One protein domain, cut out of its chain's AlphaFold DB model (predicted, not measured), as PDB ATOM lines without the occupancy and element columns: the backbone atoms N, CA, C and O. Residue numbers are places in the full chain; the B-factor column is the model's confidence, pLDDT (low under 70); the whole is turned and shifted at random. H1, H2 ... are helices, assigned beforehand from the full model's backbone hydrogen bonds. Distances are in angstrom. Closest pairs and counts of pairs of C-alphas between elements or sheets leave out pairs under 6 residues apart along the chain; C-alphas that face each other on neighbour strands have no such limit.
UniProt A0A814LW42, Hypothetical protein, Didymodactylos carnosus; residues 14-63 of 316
ATOM      1  N   SER A  14     -31.978  -0.203 -47.643       79.25
ATOM      2  CA  SER A  14     -31.644   0.032 -46.232       79.25
ATOM      3  C   SER A  14     -32.677   0.916 -45.530       79.25
ATOM      4  O   SER A  14     -33.262   0.495 -44.545       79.25
ATOM      5  N   ILE A  15     -32.991   2.085 -46.097       76.62
ATOM      6  CA  ILE A  15     -33.982   3.019 -45.536       76.62
ATOM      7  C   ILE A  15     -35.376   2.377 -45.478       76.62
ATOM      8  O   ILE A  15     -36.142   2.643 -44.555       76.62
ATOM      9  N   MET A  16     -35.716   1.520 -46.447       77.94
ATOM     10  CA  MET A  16     -36.985   0.788 -46.422       77.94
ATOM     11  C   MET A  16     -37.033  -0.219 -45.261       77.94
ATOM     12  O   MET A  16     -38.011  -0.236 -44.520       77.94
ATOM     13  N   ASN A  17     -35.957  -0.989 -45.061       84.19
ATOM     14  CA  ASN A  17     -35.838  -1.924 -43.942       84.19
ATOM     15  C   ASN A  17     -35.904  -1.194 -42.585       84.19
ATOM     16  O   ASN A  17     -36.634  -1.633 -41.703       84.19
ATOM     17  N   ASP A  18     -35.215  -0.055 -42.433       81.88
ATOM     18  CA  ASP A  18     -35.243   0.753 -41.202       81.88
ATOM     19  C   ASP A  18     -36.666   1.236 -40.865       81.88
ATOM     20  O   ASP A  18     -37.068   1.256 -39.699       81.88
ATOM     21  N   ILE A  19     -37.448   1.621 -41.882       79.62
ATOM     22  CA  ILE A  19     -38.858   2.006 -41.720       79.62
ATOM     23  C   ILE A  19     -39.702   0.792 -41.308       79.62
ATOM     24  O   ILE A  19     -40.502   0.911 -40.379       79.62
ATOM     25  N   ASP A  20     -39.507  -0.365 -41.946       85.31
ATOM     26  CA  ASP A  20     -40.244  -1.598 -41.647       85.31
ATOM     27  C   ASP A  20     -39.928  -2.156 -40.246       85.31
ATOM     28  O   ASP A  20     -40.798  -2.749 -39.607       85.31
ATOM     29  N   GLU A  21     -38.714  -1.958 -39.720       86.25
ATOM     30  CA  GLU A  21     -38.388  -2.313 -38.333       86.25
ATOM     31  C   GLU A  21     -39.003  -1.342 -37.324       86.25
ATOM     32  O   GLU A  21     -39.660  -1.781 -36.378       86.25
ATOM     33  N   ARG A  22     -38.899  -0.027 -37.558       81.62
ATOM     34  CA  ARG A  22     -39.523   0.991 -36.692       81.62
ATOM     35  C   ARG A  22     -41.053   0.912 -36.690       81.62
ATOM     36  O   ARG A  22     -41.683   1.221 -35.681       81.62
ATOM     37  N   ALA A  23     -41.667   0.463 -37.784       83.69
ATOM     38  CA  ALA A  23     -43.109   0.233 -37.872       83.69
ATOM     39  C   ALA A  23     -43.612  -0.906 -36.962       83.69
ATOM     40  O   ALA A  23     -44.798  -0.938 -36.641       83.69
ATOM     41  N   LYS A  24     -42.733  -1.816 -36.512       90.12
ATOM     42  CA  LYS A  24     -43.080  -2.877 -35.545       90.12
ATOM     43  C   LYS A  24     -43.152  -2.353 -34.109       90.12
ATOM     44  O   LYS A  24     -43.902  -2.893 -33.305       90.12
ATOM     45  N   THR A  25     -42.366  -1.325 -33.783       88.25
ATOM     46  CA  THR A  25     -42.221  -0.788 -32.417       88.25
ATOM     47  C   THR A  25     -43.050   0.468 -32.163       88.25
ATOM     48  O   THR A  25     -43.344   0.793 -31.017       88.25
ATOM     49  N   THR A  26     -43.409   1.197 -33.221       86.50
ATOM     50  CA  THR A  26     -43.933   2.562 -33.132       86.50
ATOM     51  C   THR A  26     -45.266   2.678 -33.864       86.50
ATOM     52  O   THR A  26     -45.409   2.226 -34.998       86.50
ATOM     53  N   THR A  27     -46.252   3.343 -33.254       86.06
ATOM     54  CA  THR A  27     -47.536   3.606 -33.921       86.06
ATOM     55  C   THR A  27     -47.334   4.444 -35.188       86.06
ATOM     56  O   THR A  27     -46.554   5.400 -35.205       86.06
ATOM     57  N   ALA A  28     -48.076   4.126 -36.254       77.00
ATOM     58  CA  ALA A  28     -47.894   4.742 -37.574       77.00
ATOM     59  C   ALA A  28     -47.967   6.286 -37.566       77.00
ATOM     60  O   ALA A  28     -47.293   6.938 -38.360       77.00
ATOM     61  N   SER A  29     -48.735   6.877 -36.643       77.19
ATOM     62  CA  SER A  29     -48.815   8.335 -36.448       77.19
ATOM     63  C   SER A  29     -47.497   8.940 -35.944       77.19
ATOM     64  O   SER A  29     -47.036   9.956 -36.469       77.19
ATOM     65  N   ASN A  30     -46.847   8.291 -34.972       83.25
ATOM     66  CA  ASN A  30     -45.569   8.742 -34.420       83.25
ATOM     67  C   ASN A  30     -44.431   8.552 -35.429       83.25
ATOM     68  O   ASN A  30     -43.638   9.471 -35.622       83.25
ATOM     69  N   LEU A  31     -44.412   7.419 -36.141       80.69
ATOM     70  CA  LEU A  31     -43.452   7.160 -37.218       80.69
ATOM     71  C   LEU A  31     -43.594   8.181 -38.362       80.69
ATOM     72  O   LEU A  31     -42.605   8.737 -38.833       80.69
ATOM     73  N   TYR A  32     -44.829   8.498 -38.771       76.06
ATOM     74  CA  TYR A  32     -45.088   9.544 -39.764       76.06
ATOM     75  C   TYR A  32     -44.628  10.925 -39.276       76.06
ATOM     76  O   TYR A  32     -44.000  11.660 -40.038       76.06
ATOM     77  N   ARG A  33     -44.896  11.278 -38.008       80.06
ATOM     78  CA  ARG A  33     -44.429  12.538 -37.411       80.06
ATOM     79  C   ARG A  33     -42.900  12.626 -37.442       80.06
ATOM     80  O   ARG A  33     -42.398  13.619 -37.959       80.06
ATOM     81  N   GLU A  34     -42.190  11.599 -36.972       80.62
ATOM     82  CA  GLU A  34     -40.719  11.549 -36.951       80.62
ATOM     83  C   GLU A  34     -40.127  11.779 -38.353       80.62
ATOM     84  O   GLU A  34     -39.300  12.672 -38.559       80.62
ATOM     85  N   LEU A  35     -40.618  11.028 -39.343       76.62
ATOM     86  CA  LEU A  35     -40.134  11.064 -40.725       76.62
ATOM     87  C   LEU A  35     -40.481  12.374 -41.461       76.62
ATOM     88  O   LEU A  35     -39.769  12.760 -42.388       76.62
ATOM     89  N   VAL A  36     -41.539  13.082 -41.044       70.56
ATOM     90  CA  VAL A  36     -41.865  14.438 -41.525       70.56
ATOM     91  C   VAL A  36     -41.008  15.505 -40.835       70.56
ATOM     92  O   VAL A  36     -40.628  16.478 -41.485       70.56
ATOM     93  N   THR A  37     -40.672  15.333 -39.550       77.56
ATOM     94  CA  THR A  37     -39.800  16.266 -38.813       77.56
ATOM     95  C   THR A  37     -38.322  16.148 -39.177       77.56
ATOM     96  O   THR A  37     -37.612  17.146 -39.087       77.56
ATOM     97  N   ASN A  38     -37.845  14.980 -39.616       78.06
ATOM     98  CA  ASN A  38     -36.453  14.805 -40.030       78.06
ATOM     99  C   ASN A  38     -36.222  15.403 -41.439       78.06
ATOM    100  O   ASN A  38     -36.735  14.856 -42.425       78.06
ATOM    101  N   PRO A  39     -35.413  16.475 -41.597       67.88
ATOM    102  CA  PRO A  39     -35.204  17.119 -42.895       67.88
ATOM    103  C   PRO A  39     -34.644  16.163 -43.957       67.88
ATOM    104  O   PRO A  39     -35.031  16.256 -45.123       67.88
ATOM    105  N   GLN A  40     -33.804  15.205 -43.545       69.00
ATOM    106  CA  GLN A  40     -33.167  14.217 -44.422       69.00
ATOM    107  C   GLN A  40     -34.114  13.101 -44.890       69.00
ATOM    108  O   GLN A  40     -33.762  12.363 -45.803       69.00
ATOM    109  N   LEU A  41     -35.311  12.969 -44.306       63.22
ATOM    110  CA  LEU A  41     -36.315  11.964 -44.697       63.22
ATOM    111  C   LEU A  41     -37.611  12.609 -45.231       63.22
ATOM    112  O   LEU A  41     -38.376  11.969 -45.955       63.22
ATOM    113  N   SER A  42     -37.792  13.916 -45.011       59.47
ATOM    114  CA  SER A  42     -38.928  14.733 -45.475       59.47
ATOM    115  C   SER A  42     -39.214  14.690 -46.992       59.47
ATOM    116  O   SER A  42     -40.321  15.016 -47.436       59.47
ATOM    117  N   TYR A  43     -38.239  14.295 -47.821       60.97
ATOM    118  CA  TYR A  43     -38.428  14.135 -49.268       60.97
ATOM    119  C   TYR A  43     -39.026  12.774 -49.663       60.97
ATOM    120  O   TYR A  43     -39.609  12.673 -50.744       60.97
ATOM    121  N   LEU A  44     -38.917  11.755 -48.805       59.72
ATOM    122  CA  LEU A  44     -39.405  10.395 -49.054       59.72
ATOM    123  C   LEU A  44     -40.923  10.298 -48.861       59.72
ATOM    124  O   LEU A  44     -41.612   9.657 -49.656       59.72
ATOM    125  N   ILE A  45     -41.465  10.990 -47.851       57.38
ATOM    126  CA  ILE A  45     -42.895  10.937 -47.493       57.38
ATOM    127  C   ILE A  45     -43.653  12.145 -48.031       57.38
ATOM    128  O   ILE A  45     -44.334  12.881 -47.323       57.38
ATOM    129  N   LYS A  46     -43.589  12.323 -49.348       60.06
ATOM    130  CA  LYS A  46     -44.608  13.104 -50.046       60.06
ATOM    131  C   LYS A  46     -45.566  12.125 -50.691       60.06
ATOM    132  O   LYS A  46     -45.293  11.589 -51.766       60.06
ATOM    133  N   ASN A  47     -46.685  11.879 -50.007       76.19
ATOM    134  CA  ASN A  47     -47.773  11.062 -50.526       76.19
ATOM    135  C   ASN A  47     -48.097  11.546 -51.953       76.19
ATOM    136  O   ASN A  47     -48.429  12.714 -52.169       76.19
ATOM    137  N   LYS A  48     -47.953  10.653 -52.939       77.06
ATOM    138  CA  LYS A  48     -48.108  10.990 -54.364       77.06
ATOM    139  C   LYS A  48     -49.489  11.579 -54.645       77.06
ATOM    140  O   LYS A  48     -49.594  12.482 -55.472       77.06
ATOM    141  N   GLN A  49     -50.502  11.132 -53.904       77.69
ATOM    142  CA  GLN A  49     -51.850  11.676 -53.949       77.69
ATOM    143  C   GLN A  49     -51.898  13.108 -53.397       77.69
ATOM    144  O   GLN A  49     -52.390  13.988 -54.087       77.69
ATOM    145  N   GLN A  50     -51.281  13.397 -52.244       74.06
ATOM    146  CA  GLN A  50     -51.183  14.769 -51.718       74.06
ATOM    147  C   GLN A  50     -50.414  15.713 -52.662       74.06
ATOM    148  O   GLN A  50     -50.812  16.865 -52.822       74.06
ATOM    149  N   ILE A  51     -49.344  15.256 -53.333       77.12
ATOM    150  CA  ILE A  51     -48.672  16.064 -54.370       77.12
ATOM    151  C   ILE A  51     -49.610  16.292 -55.558       77.12
ATOM    152  O   ILE A  51     -49.708  17.417 -56.050       77.12
ATOM    153  N   ALA A  52     -50.279  15.242 -56.043       79.56
ATOM    154  CA  ALA A  52     -51.193  15.332 -57.174       79.56
ATOM    155  C   ALA A  52     -52.374  16.261 -56.867       79.56
ATOM    156  O   ALA A  52     -52.721  17.091 -57.701       79.56
ATOM    157  N   ASP A  53     -52.936  16.187 -55.666       79.94
ATOM    158  CA  ASP A  53     -54.070  16.999 -55.243       79.94
ATOM    159  C   ASP A  53     -53.654  18.431 -54.907       79.94
ATOM    160  O   ASP A  53     -54.365  19.352 -55.292       79.94
ATOM    161  N   ARG A  54     -52.458  18.670 -54.347       73.88
ATOM    162  CA  ARG A  54     -51.899  20.030 -54.235       73.88
ATOM    163  C   ARG A  54     -51.615  20.640 -55.611       73.88
ATOM    164  O   ARG A  54     -51.892  21.817 -55.815       73.88
ATOM    165  N   ARG A  55     -51.134  19.852 -56.581       73.44
ATOM    166  CA  ARG A  55     -50.997  20.285 -57.986       73.44
ATOM    167  C   ARG A  55     -52.354  20.568 -58.629       73.44
ATOM    168  O   ARG A  55     -52.480  21.589 -59.289       73.44
ATOM    169  N   LYS A  56     -53.372  19.723 -58.419       78.12
ATOM    170  CA  LYS A  56     -54.749  19.974 -58.887       78.12
ATOM    171  C   LYS A  56     -55.359  21.205 -58.222       78.12
ATOM    172  O   LYS A  56     -56.077  21.921 -58.898       78.12
ATOM    173  N   ALA A  57     -55.101  21.443 -56.937       74.88
ATOM    174  CA  ALA A  57     -55.589  22.611 -56.210       74.88
ATOM    175  C   ALA A  57     -54.974  23.895 -56.775       74.88
ATOM    176  O   ALA A  57     -55.721  24.794 -57.137       74.88
ATOM    177  N   ILE A  58     -53.650  23.923 -56.975       70.44
ATOM    178  CA  ILE A  58     -52.965  25.028 -57.663       70.44
ATOM    179  C   ILE A  58     -53.547  25.208 -59.076       70.44
ATOM    180  O   ILE A  58     -54.043  26.275 -59.400       70.44
ATOM    181  N   LEU A  59     -53.611  24.148 -59.888       69.69
ATOM    182  CA  LEU A  59     -54.193  24.199 -61.241       69.69
ATOM    183  C   LEU A  59     -55.699  24.519 -61.280       69.69
ATOM    184  O   LEU A  59     -56.229  24.744 -62.365       69.69
ATOM    185  N   ARG A  60     -56.410  24.474 -60.147       69.81
ATOM    186  CA  ARG A  60     -57.801  24.930 -60.014       69.81
ATOM    187  C   ARG A  60     -57.853  26.401 -59.616       69.81
ATOM    188  O   ARG A  60     -58.666  27.107 -60.184       69.81
ATOM    189  N   SER A  61     -56.978  26.868 -58.722       64.62
ATOM    190  CA  SER A  61     -56.887  28.289 -58.359       64.62
ATOM    191  C   SER A  61     -56.336  29.174 -59.481       64.62
ATOM    192  O   SER A  61     -56.557  30.374 -59.454       64.62
ATOM    193  N   THR A  62     -55.630  28.604 -60.464       63.78
ATOM    194  CA  THR A  62     -55.174  29.321 -61.673       63.78
ATOM    195  C   THR A  62     -56.159  29.225 -62.846       63.78
ATOM    196  O   THR A  62     -55.849  29.659 -63.954       63.78
ATOM    197  N   ARG A  63     -57.320  28.581 -62.665       68.56
ATOM    198  CA  ARG A  63     -58.344  28.448 -63.708       68.56
ATOM    199  C   ARG A  63     -59.511  29.363 -63.405       68.56
ATOM    200  O   ARG A  63     -60.077  29.297 -62.320       68.56
TER     201      ARG A  63
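AT A GLANCE: This is residues 14 to 63 of the 316 residues of the protein "Hypothetical protein" of Didymodactylos carnosus (UniProt A0A814LW42). Two short helices, H1 and H2, form a loose V closed by the turn at residues 26 and 27, and a single longer helix, H3, sticks out beyond them as an arm. Residues 47 to 63, of which 48 to 61 belong to H3, stand free, and this arm makes much of the length. The printed part has 50 residues with three named helices, in the order H1, H2, H3, and no named strand: the class is all helix. The whole is only just loose, close to extended, with a radius of gyration of the C-alphas of 14.3 A and spans of 45 by 19 by 16 A.

HOW THE PARTS SIT: Start with H1, residues 14 to 25, and go through a tight link to H2, residues 28 to 37. These two are close but not clearly touching; look at Ala 23 and Leu 31, whose C-alphas are their closest, 7.0 A apart. They run opposite ways at a steep tilt of 44 degrees. After a short link of 10 residues comes H3, residues 48 to 61, which is apart from H1 and from H2. Every O i to N i+4 pair is within hydrogen-bond range in H2 and H3, and 6 of 8 in H1.

IN THESE COORDINATES: Find C-alpha 14 at (-31.644, 0.032, -46.232); from there H1 runs 17.4 A to C-alpha 25. H2 runs 14.1 A from Ala 28 to Thr 37. Find C-alpha 48 at (-48.108, 10.990, -54.364); from there H3 runs 19.8 A to C-alpha 61 at (-56.887, 28.289, -58.359).

THE WHOLE: The C-alphas farthest apart, those of Thr 25 and Arg 63, are 45.8 A apart. The printed part has no cut and no long link. In the B-factor column, the mean pLDDT of the printed part is 75.4; look for values under 70 at residues 39 to 46 and 59 to 63.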